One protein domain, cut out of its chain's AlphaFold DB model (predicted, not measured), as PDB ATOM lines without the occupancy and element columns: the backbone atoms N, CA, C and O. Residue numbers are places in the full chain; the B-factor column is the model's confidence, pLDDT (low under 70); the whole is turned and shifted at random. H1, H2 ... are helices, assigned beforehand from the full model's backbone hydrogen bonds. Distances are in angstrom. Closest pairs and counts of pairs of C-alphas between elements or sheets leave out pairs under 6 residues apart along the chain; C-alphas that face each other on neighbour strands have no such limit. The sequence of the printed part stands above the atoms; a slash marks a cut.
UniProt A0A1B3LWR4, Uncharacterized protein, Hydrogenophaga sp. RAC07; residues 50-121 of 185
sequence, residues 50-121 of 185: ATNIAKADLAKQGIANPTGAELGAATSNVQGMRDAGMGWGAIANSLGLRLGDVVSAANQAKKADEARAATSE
ATOM      1  N   ALA A  50      41.149  31.150 -29.097       82.44
ATOM      2  CA  ALA A  50      41.515  32.368 -28.385       82.44
ATOM      3  C   ALA A  50      42.977  32.749 -28.648       82.44
ATOM      4  O   ALA A  50      43.249  33.847 -29.125       82.44
ATOM      5  N   THR A  51      43.897  31.807 -28.442       83.12
ATOM      6  CA  THR A  51      45.330  32.000 -28.685       83.12
ATOM      7  C   THR A  51      45.625  32.264 -30.160       83.12
ATOM      8  O   THR A  51      46.475  33.092 -30.475       83.12
ATOM      9  N   ASN A  52      44.910  31.622 -31.089       82.81
ATOM     10  CA  ASN A  52      45.086  31.846 -32.526       82.81
ATOM     11  C   ASN A  52      44.606  33.235 -32.967       82.81
ATOM     12  O   ASN A  52      45.298  33.898 -33.738       82.81
ATOM     13  N   ILE A  53      43.451  33.690 -32.472       83.69
ATOM     14  CA  ILE A  53      42.939  35.038 -32.747       83.69
ATOM     15  C   ILE A  53      43.853  36.083 -32.107       83.69
ATOM     16  O   ILE A  53      44.223  37.036 -32.783       83.69
ATOM     17  N   ALA A  54      44.290  35.872 -30.864       83.75
ATOM     18  CA  ALA A  54      45.254  36.738 -30.191       83.75
ATOM     19  C   ALA A  54      46.571  36.838 -30.976       83.75
ATOM     20  O   ALA A  54      47.060  37.927 -31.253       83.75
ATOM     21  N   LYS A  55      47.122  35.706 -31.421       79.62
ATOM     22  CA  LYS A  55      48.357  35.677 -32.215       79.62
ATOM     23  C   LYS A  55      48.197  36.378 -33.563       79.62
ATOM     24  O   LYS A  55      49.127  37.034 -34.020       79.62
ATOM     25  N   ALA A  56      47.029  36.255 -34.191       81.25
ATOM     26  CA  ALA A  56      46.721  36.953 -35.431       81.25
ATOM     27  C   ALA A  56      46.535  38.464 -35.227       81.25
ATOM     28  O   ALA A  56      46.965  39.238 -36.080       81.25
ATOM     29  N   ASP A  57      45.953  38.883 -34.101       80.31
ATOM     30  CA  ASP A  57      45.834  40.291 -33.713       80.31
ATOM     31  C   ASP A  57      47.215  40.929 -33.522       80.31
ATOM     32  O   ASP A  57      47.529  41.942 -34.143       80.31
ATOM     33  N   LEU A  58      48.102  40.262 -32.779       80.69
ATOM     34  CA  LEU A  58      49.482  40.720 -32.611       80.69
ATOM     35  C   LEU A  58      50.269  40.735 -33.925       80.69
ATOM     36  O   LEU A  58      50.997  41.690 -34.199       80.69
ATOM     37  N   ALA A  59      50.102  39.715 -34.770       79.81
ATOM     38  CA  ALA A  59      50.739  39.681 -36.084       79.81
ATOM     39  C   ALA A  59      50.272  40.847 -36.971       79.81
ATOM     40  O   ALA A  59      51.073  41.429 -37.702       79.81
ATOM     41  N   LYS A  60      48.997  41.236 -36.871       78.81
ATOM     42  CA  LYS A  60      48.456  42.428 -37.529       78.81
ATOM     43  C   LYS A  60      49.054  43.732 -37.012       78.81
ATOM     44  O   LYS A  60      49.247  44.652 -37.800       78.81
ATOM     45  N   GLN A  61      49.360  43.803 -35.721       71.75
ATOM     46  CA  GLN A  61      50.062  44.932 -35.108       71.75
ATOM     47  C   GLN A  61      51.564  44.968 -35.472       71.75
ATOM     48  O   GLN A  61      52.283  45.862 -35.036       71.75
ATOM     49  N   GLY A  62      52.048  44.022 -36.289       76.00
ATOM     50  CA  GLY A  62      53.445  43.929 -36.722       76.00
ATOM     51  C   GLY A  62      54.347  43.156 -35.757       76.00
ATOM     52  O   GLY A  62      55.551  43.049 -35.989       76.00
ATOM     53  N   ILE A  63      53.785  42.574 -34.694       65.81
ATOM     54  CA  ILE A  63      54.524  41.809 -33.689       65.81
ATOM     55  C   ILE A  63      54.569  40.345 -34.139       65.81
ATOM     56  O   ILE A  63      53.732  39.517 -33.782       65.81
ATOM     57  N   ALA A  64      55.561  40.019 -34.972       61.97
ATOM     58  CA  ALA A  64      55.756  38.665 -35.503       61.97
ATOM     59  C   ALA A  64      56.175  37.640 -34.425       61.97
ATOM     60  O   ALA A  64      55.921  36.446 -34.582       61.97
ATOM     61  N   ASN A  65      56.774  38.110 -33.324       60.72
ATOM     62  CA  ASN A  65      57.095  37.323 -32.132       60.72
ATOM     63  C   ASN A  65      56.442  37.964 -30.896       60.72
ATOM     64  O   ASN A  65      57.078  38.794 -30.248       60.72
ATOM     65  N   PRO A  66      55.191  37.594 -30.571       67.31
ATOM     66  CA  PRO A  66      54.540  37.999 -29.331       67.31
ATOM     67  C   PRO A  66      55.407  37.647 -28.125       67.31
ATOM     68  O   PRO A  66      55.818  36.488 -27.984       67.31
ATOM     69  N   THR A  67      55.637  38.588 -27.214       75.50
ATOM     70  CA  THR A  67      56.083  38.208 -25.873       75.50
ATOM     71  C   THR A  67      54.945  37.471 -25.159       75.50
ATOM     72  O   THR A  67      53.763  37.709 -25.417       75.50
ATOM     73  N   GLY A  68      55.275  36.543 -24.254       70.81
ATOM     74  CA  GLY A  68      54.257  35.741 -23.558       70.81
ATOM     75  C   GLY A  68      53.232  36.588 -22.788       70.81
ATOM     76  O   GLY A  68      52.069  36.203 -22.691       70.81
ATOM     77  N   ALA A  69      53.642  37.766 -22.309       72.62
ATOM     78  CA  ALA A  69      52.763  38.725 -21.648       72.62
ATOM     79  C   ALA A  69      51.751  39.360 -22.617       72.62
ATOM     80  O   ALA A  69      50.569  39.447 -22.295       72.62
ATOM     81  N   GLU A  70      52.185  39.747 -23.820       74.62
ATOM     82  CA  GLU A  70      51.300  40.319 -24.843       74.62
ATOM     83  C   GLU A  70      50.328  39.272 -25.390       74.62
ATOM     84  O   GLU A  70      49.142  39.549 -25.564       74.62
ATOM     85  N   LEU A  71      50.807  38.038 -25.596       78.75
ATOM     86  CA  LEU A  71      49.954  36.920 -25.989       78.75
ATOM     87  C   LEU A  71      48.904  36.629 -24.909       78.75
ATOM     88  O   LEU A  71      47.737  36.418 -25.237       78.75
ATOM     89  N   GLY A  72      49.299  36.646 -23.634       78.69
ATOM     90  CA  GLY A  72      48.398  36.466 -22.498       78.69
ATOM     91  C   GLY A  72      47.327  37.553 -22.435       78.69
ATOM     92  O   GLY A  72      46.144  37.234 -22.389       78.69
ATOM     93  N   ALA A  73      47.720  38.826 -22.532       78.62
ATOM     94  CA  ALA A  73      46.794  39.956 -22.513       78.62
ATOM     95  C   ALA A  73      45.792  39.915 -23.680       78.62
ATOM     96  O   ALA A  73      44.588  40.075 -23.472       78.62
ATOM     97  N   ALA A  74      46.260  39.635 -24.899       80.62
ATOM     98  CA  ALA A  74      45.384  39.503 -26.060       80.62
ATOM     99  C   ALA A  74      44.465  38.275 -25.960       80.62
ATOM    100  O   ALA A  74      43.295  38.349 -26.332       80.62
ATOM    101  N   THR A  75      44.950  37.165 -25.397       85.75
ATOM    102  CA  THR A  75      44.127  35.970 -25.154       85.75
ATOM    103  C   THR A  75      43.050  36.252 -24.110       85.75
ATOM    104  O   THR A  75      41.895  35.898 -24.336       85.75
ATOM    105  N   SER A  76      43.379  36.946 -23.017       83.50
ATOM    106  CA  SER A  76      42.405  37.369 -22.004       83.50
ATOM    107  C   SER A  76      41.365  38.338 -22.565       83.50
ATOM    108  O   SER A  76      40.188  38.219 -22.240       83.50
ATOM    109  N   ASN A  77      41.757  39.248 -23.460       83.88
ATOM    110  CA  ASN A  77      40.812  40.132 -24.143       83.88
ATOM    111  C   ASN A  77      39.829  39.334 -25.022       83.88
ATOM    112  O   ASN A  77      38.616  39.528 -24.963       83.88
ATOM    113  N   VAL A  78      40.340  38.364 -25.787       85.44
ATOM    114  CA  VAL A  78      39.517  37.466 -26.612       85.44
ATOM    115  C   VAL A  78      38.601  36.581 -25.755       85.44
ATOM    116  O   VAL A  78      37.447  36.360 -26.127       85.44
ATOM    117  N   GLN A  79      39.072  36.105 -24.600       87.06
ATOM    118  CA  GLN A  79      38.256  35.371 -23.628       87.06
ATOM    119  C   GLN A  79      37.136  36.248 -23.063       87.06
ATOM    120  O   GLN A  79      35.982  35.837 -23.113       87.06
ATOM    121  N   GLY A  80      37.426  37.491 -22.670       85.56
ATOM    122  CA  GLY A  80      36.404  38.431 -22.205       85.56
ATOM    123  C   GLY A  80      35.305  38.685 -23.245       85.56
ATOM    124  O   GLY A  80      34.123  38.723 -22.907       85.56
ATOM    125  N   MET A  81      35.653  38.772 -24.534       84.38
ATOM    126  CA  MET A  81      34.651  38.890 -25.604       84.38
ATOM    127  C   MET A  81      33.839  37.602 -25.801       84.38
ATOM    128  O   MET A  81      32.653  37.659 -26.136       84.38
ATOM    129  N   ARG A  82      34.456  36.435 -25.588       87.75
ATOM    130  CA  ARG A  82      33.768  35.140 -25.638       87.75
ATOM    131  C   ARG A  82      32.775  34.996 -24.488       87.75
ATOM    132  O   ARG A  82      31.660  34.529 -24.731       87.75
ATOM    133  N   ASP A  83      33.161  35.433 -23.295       86.19
ATOM    134  CA  ASP A  83      32.333  35.437 -22.086       86.19
ATOM    135  C   ASP A  83      31.178  36.439 -22.203       86.19
ATOM    136  O   ASP A  83      30.065  36.159 -21.764       86.19
ATOM    137  N   ALA A  84      31.389  37.547 -22.923       85.88
ATOM    138  CA  ALA A  84      30.332  38.470 -23.341       85.88
ATOM    139  C   ALA A  84      29.360  37.876 -24.390       85.88
ATOM    140  O   ALA A  84      28.445  38.557 -24.849       85.88
ATOM    141  N   GLY A  85      29.549  36.617 -24.794       86.81
ATOM    142  CA  GLY A  85      28.667  35.898 -25.709       86.81
ATOM    143  C   GLY A  85      28.972  36.096 -27.195       86.81
ATOM    144  O   GLY A  85      28.269  35.521 -28.028       86.81
ATOM    145  N   MET A  86      30.023  36.838 -27.573       84.75
ATOM    146  CA  MET A  86      30.401  36.954 -28.985       84.75
ATOM    147  C   MET A  86      30.925  35.620 -29.530       84.75
ATOM    148  O   MET A  86      31.707  34.902 -28.901       84.75
ATOM    149  N   GLY A  87      30.490  35.284 -30.745       86.25
ATOM    150  CA  GLY A  87      31.032  34.156 -31.498       86.25
ATOM    151  C   GLY A  87      32.423  34.468 -32.060       86.25
ATOM    152  O   GLY A  87      32.748  35.622 -32.327       86.25
ATOM    153  N   TRP A  88      33.230  33.438 -32.322       83.69
ATOM    154  CA  TRP A  88      34.605  33.582 -32.832       83.69
ATOM    155  C   TRP A  88      34.729  34.453 -34.091       83.69
ATOM    156  O   TRP A  88      35.688  35.208 -34.230       83.69
ATOM    157  N   GLY A  89      33.743  34.386 -34.991       84.81
ATOM    158  CA  GLY A  89      33.695  35.242 -36.178       84.81
ATOM    159  C   GLY A  89      33.445  36.716 -35.859       84.81
ATOM    160  O   GLY A  89      34.066  37.573 -36.480       84.81
ATOM    161  N   ALA A  90      32.596  37.010 -34.868       85.31
ATOM    162  CA  ALA A  90      32.325  38.377 -34.426       85.31
ATOM    163  C   ALA A  90      33.542  38.983 -33.714       85.31
ATOM    164  O   ALA A  90      33.898  40.124 -33.984       85.31
ATOM    165  N   ILE A  91      34.235  38.192 -32.889       85.12
ATOM    166  CA  ILE A  91      35.477  38.608 -32.221       85.12
ATOM    167  C   ILE A  91      36.561  38.925 -33.258       85.12
ATOM    168  O   ILE A  91      37.159  39.996 -33.220       85.12
ATOM    169  N   ALA A  92      36.779  38.033 -34.230       84.94
ATOM    170  CA  ALA A  92      37.744  38.277 -35.300       84.94
ATOM    171  C   ALA A  92      37.382  39.529 -36.114       84.94
ATOM    172  O   ALA A  92      38.251  40.353 -36.373       84.94
ATOM    173  N   ASN A  93      36.104  39.707 -36.463       87.00
ATOM    174  CA  ASN A  93      35.641  40.883 -37.195       87.00
ATOM    175  C   ASN A  93      35.827  42.187 -36.399       87.00
ATOM    176  O   ASN A  93      36.275  43.173 -36.974       87.00
ATOM    177  N   SER A  94      35.570  42.165 -35.086       82.62
ATOM    178  CA  SER A  94      35.797  43.292 -34.170       82.62
ATOM    179  C   SER A  94      37.271  43.716 -34.129       82.62
ATOM    180  O   SER A  94      37.590  44.901 -34.164       82.62
ATOM    181  N   LEU A  95      38.185  42.744 -34.180       81.25
ATOM    182  CA  LEU A  95      39.635  42.957 -34.304       81.25
ATOM    183  C   LEU A  95      40.080  43.255 -35.757       81.25
ATOM    184  O   LEU A  95      41.265  43.342 -36.086       81.25
ATOM    185  N   GLY A  96      39.128  43.356 -36.688       81.88
ATOM    186  CA  GLY A  96      39.359  43.530 -38.122       81.88
ATOM    187  C   GLY A  96      40.020  42.328 -38.808       81.88
ATOM    188  O   GLY A  96      40.432  42.428 -39.966       81.88
ATOM    189  N   LEU A  97      40.204  41.208 -38.116       82.50
ATOM    190  CA  LEU A  97      40.848  39.994 -38.605       82.50
ATOM    191  C   LEU A  97      39.892  39.179 -39.483       82.50
ATOM    192  O   LEU A  97      38.700  39.041 -39.202       82.50
ATOM    193  N   ARG A  98      40.430  38.557 -40.535       82.81
ATOM    194  CA  ARG A  98      39.680  37.574 -41.321       82.81
ATOM    195  C   ARG A  98      39.841  36.214 -40.657       82.81
ATOM    196  O   ARG A  98      40.921  35.634 -40.691       82.81
ATOM    197  N   LEU A  99      38.760  35.686 -40.080       76.69
ATOM    198  CA  LEU A  99      38.776  34.388 -39.390       76.69
ATOM    199  C   LEU A  99      39.366  33.267 -40.268       76.69
ATOM    200  O   LEU A  99      40.083  32.412 -39.764       76.69
ATOM    201  N   GLY A 100      39.118  33.306 -41.583       75.31
ATOM    202  CA  GLY A 100      39.686  32.346 -42.535       75.31
ATOM    203  C   GLY A 100      41.218  32.294 -42.523       75.31
ATOM    204  O   GLY A 100      41.780  31.202 -42.539       75.31
ATOM    205  N   ASP A 101      41.888  33.442 -42.405       75.62
ATOM    206  CA  ASP A 101      43.354  33.515 -42.364       75.62
ATOM    207  C   ASP A 101      43.892  32.968 -41.033       75.62
ATOM    208  O   ASP A 101      44.872  32.224 -41.010       75.62
ATOM    209  N   VAL A 102      43.188  33.246 -39.929       75.00
ATOM    210  CA  VAL A 102      43.509  32.724 -38.589       75.00
ATOM    211  C   VAL A 102      43.400  31.198 -38.544       75.00
ATOM    212  O   VAL A 102      44.304  30.515 -38.062       75.00
ATOM    213  N   VAL A 103      42.307  30.645 -39.076       75.81
ATOM    214  CA  VAL A 103      42.069  29.194 -39.117       75.81
ATOM    215  C   VAL A 103      43.037  28.504 -40.073       75.81
ATOM    216  O   VAL A 103      43.548  27.432 -39.753       75.81
ATOM    217  N   SER A 104      43.335  29.120 -41.219       75.31
ATOM    218  CA  SER A 104      44.325  28.607 -42.167       75.31
ATOM    219  C   SER A 104      45.719  28.548 -41.536       75.31
ATOM    220  O   SER A 104      46.358  27.497 -41.570       75.31
ATOM    221  N   ALA A 105      46.156  29.618 -40.864       69.06
ATOM    222  CA  ALA A 105      47.431  29.655 -40.149       69.06
ATOM    223  C   ALA A 105      47.502  28.596 -39.036       69.06
ATOM    224  O   ALA A 105      48.498  27.880 -38.929       69.06
ATOM    225  N   ALA A 106      46.430  28.432 -38.256       73.25
ATOM    226  CA  ALA A 106      46.345  27.405 -37.220       73.25
ATOM    227  C   ALA A 106      46.408  25.980 -37.800       73.25
ATOM    228  O   ALA A 106      47.089  25.110 -37.258       73.25
ATOM    229  N   ASN A 107      45.733  25.736 -38.925       73.25
ATOM    230  CA  ASN A 107      45.739  24.436 -39.589       73.25
ATOM    231  C   ASN A 107      47.108  24.116 -40.213       73.25
ATOM    232  O   ASN A 107      47.568  22.978 -40.135       73.25
ATOM    233  N   GLN A 108      47.790  25.114 -40.783       69.88
ATOM    234  CA  GLN A 108      49.154  24.962 -41.300       69.88
ATOM    235  C   GLN A 108      50.163  24.705 -40.178       69.88
ATOM    236  O   GLN A 108      51.014  23.826 -40.312       69.88
ATOM    237  N   ALA A 109      50.041  25.407 -39.047       66.81
ATOM    238  CA  ALA A 109      50.866  25.160 -37.868       66.81
ATOM    239  C   ALA A 109      50.661  23.737 -37.318       66.81
ATOM    240  O   ALA A 109      51.638  23.042 -37.051       66.81
ATOM    241  N   LYS A 110      49.409  23.265 -37.239       68.19
ATOM    242  CA  LYS A 110      49.077  21.892 -36.823       68.19
ATOM    243  C   LYS A 110      49.654  20.841 -37.774       68.19
ATOM    244  O   LYS A 110      50.241  19.870 -37.314       68.19
ATOM    245  N   LYS A 111      49.558  21.055 -39.091       65.06
ATOM    246  CA  LYS A 111      50.171  20.164 -40.092       65.06
ATOM    247  C   LYS A 111      51.696  20.122 -39.996       65.06
ATOM    248  O   LYS A 111      52.282  19.060 -40.183       65.06
ATOM    249  N   ALA A 112      52.342  21.254 -39.715       62.44
ATOM    250  CA  ALA A 112      53.787  21.306 -39.518       62.44
ATOM    251  C   ALA A 112      54.226  20.568 -38.241       62.44
ATOM    252  O   ALA A 112      55.267  19.910 -38.243       62.44
ATOM    253  N   ASP A 113      53.427  20.645 -37.176       60.50
ATOM    254  CA  ASP A 113      53.671  19.930 -35.921       60.50
ATOM    255  C   ASP A 113      53.467  18.414 -36.081       60.50
ATOM    256  O   ASP A 113      54.350  17.628 -35.742       60.50
ATOM    257  N   GLU A 114      52.381  17.994 -36.740       62.47
ATOM    258  CA  GLU A 114      52.114  16.587 -37.069       62.47
ATOM    259  C   GLU A 114      53.195  15.988 -37.983       62.47
ATOM    260  O   GLU A 114      53.641  14.859 -37.771       62.47
ATOM    261  N   ALA A 115      53.680  16.748 -38.972       59.91
ATOM    262  CA  ALA A 115      54.783  16.320 -39.829       59.91
ATOM    263  C   ALA A 115      56.097  16.140 -39.044       59.91
ATOM    264  O   ALA A 115      56.840  15.195 -39.308       59.91
ATOM    265  N   ARG A 116      56.371  17.002 -38.053       58.25
ATOM    266  CA  ARG A 116      57.536  16.875 -37.160       58.25
ATOM    267  C   ARG A 116      57.399  15.705 -36.186       58.25
ATOM    268  O   ARG A 116      58.366  14.964 -35.995       58.25
ATOM    269  N   ALA A 117      56.212  15.483 -35.625       58.59
ATOM    270  CA  ALA A 117      55.929  14.340 -34.759       58.59
ATOM    271  C   ALA A 117      56.109  13.005 -35.507       58.59
ATOM    272  O   ALA A 117      56.789  12.103 -35.014       58.59
ATOM    273  N   ALA A 118      55.626  12.914 -36.751       56.72
ATOM    274  CA  ALA A 118      55.798  11.734 -37.599       56.72
ATOM    275  C   ALA A 118      57.275  11.436 -37.943       56.72
ATOM    276  O   ALA A 118      57.665  10.272 -38.072       56.72
ATOM    277  N   THR A 119      58.128  12.460 -38.061       53.94
ATOM    278  CA  THR A 119      59.578  12.268 -38.262       53.94
ATOM    279  C   THR A 119      60.330  11.857 -36.991       53.94
ATOM    280  O   THR A 119      61.324  11.128 -37.079       53.94
ATOM    281  N   SER A 120      59.844  12.252 -35.812       52.50
ATOM    282  CA  SER A 120      60.444  11.872 -34.526       52.50
ATOM    283  C   SER A 120      60.164  10.411 -34.155       52.50
ATOM    284  O   SER A 120      61.070   9.723 -33.683       52.50
ATOM    285  N   GLU A 121      58.977   9.875 -34.458       51.66
ATOM    286  CA  GLU A 121      58.671   8.459 -34.183       51.66
ATOM    287  C   GLU A 121      59.392   7.478 -35.123       51.66
ATOM    288  O   GLU A 121      59.776   6.378 -34.714       51.66
TER     289      GLU A 121
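What this domain is: This is residues 50 to 121 of the 185 residues of an uncharacterized protein of Hydrogenophaga sp. RAC07 (UniProt A0A1B3LWR4). Picture a small compact head with one long helical arm: H1, H2, H3 and the first residues of H4 make the head, and residues 107 to 121 of H4 stick out from it. In the head H1 packs across H2, H3 packs near the last residues of H2, and the first part of H4 packs on the side of H1 away from H2. The printed part has 72 residues with four named helices, H1, H2, H3 and H4 in that order, and no named strand; its class is all helix. The whole is only just loose, close to compact, with a radius of gyration of the C-alphas of 13.5 A, and is elongated, spanning 43 by 24 by 21 A.

Where its parts are: Find C-alpha 50 at (41.515, 32.368, -28.385); here H1 begins, and it runs through residues 50 to 60 over 15.3 A. Go on to Gly 68, where H2 begins; it takes residues 68 to 83 and measures 22.0 A from first to last C-alpha. After it look at residues 88 to 94, the short H3, 9.9 A long. Then find C-alpha 99 at (38.776, 34.388, -39.390), from which H4, residues 99 to 121, runs 33.1 A to C-alpha 121 at (58.671, 8.459, -34.183).

How they stand to each other: Begin at H1, which touches H2 with 18 pairs of C-alphas within 8 A. Their closest C-alphas are those of Ala 54 and Ala 74, 5.0 A apart, and they run opposite ways at a steep tilt of 60 degrees. H1 and H3 are close but not clearly touching; their closest C-alphas, of Ile 53 and Ala 92, are 6.6 A apart. Look next at residues 78 to 82, with which alone H2 touches H3: the closest C-alphas are those of Met 81 and Ile 91, 6.7 A apart, and the helices are about perpendicular at 73 degrees. H4 touches H3 with residue 99 alone, the C-alphas of Ala 92 and Leu 99 being the closest at 5.7 A. H4 touches H1 with residues 99 to 106 alone, closest at the C-alphas of Ala 56 and Val 102, 6.2 A apart; they run opposite ways at a steep tilt of 69.7 degrees, only just short of about perpendicular. H2 and H4 are apart. In H1, H2, H3 and H4 every O i to N i+4 pair is within hydrogen-bond range.

The domain as a whole: The two C-alphas farthest apart are those of Ala 84 and Glu 121, at 42.7 A. Without residues 107 to 121, which stand free, the body spans 29 by 22 by 17 A. The printed part has no cut; the links H2 to H3 and H3 to H4 are tight, and H1 to H2 is short. The mean pLDDT of the printed part is 75.9; look for values under 70 at residues 63 to 66, residue 105 and residues 108 to 121.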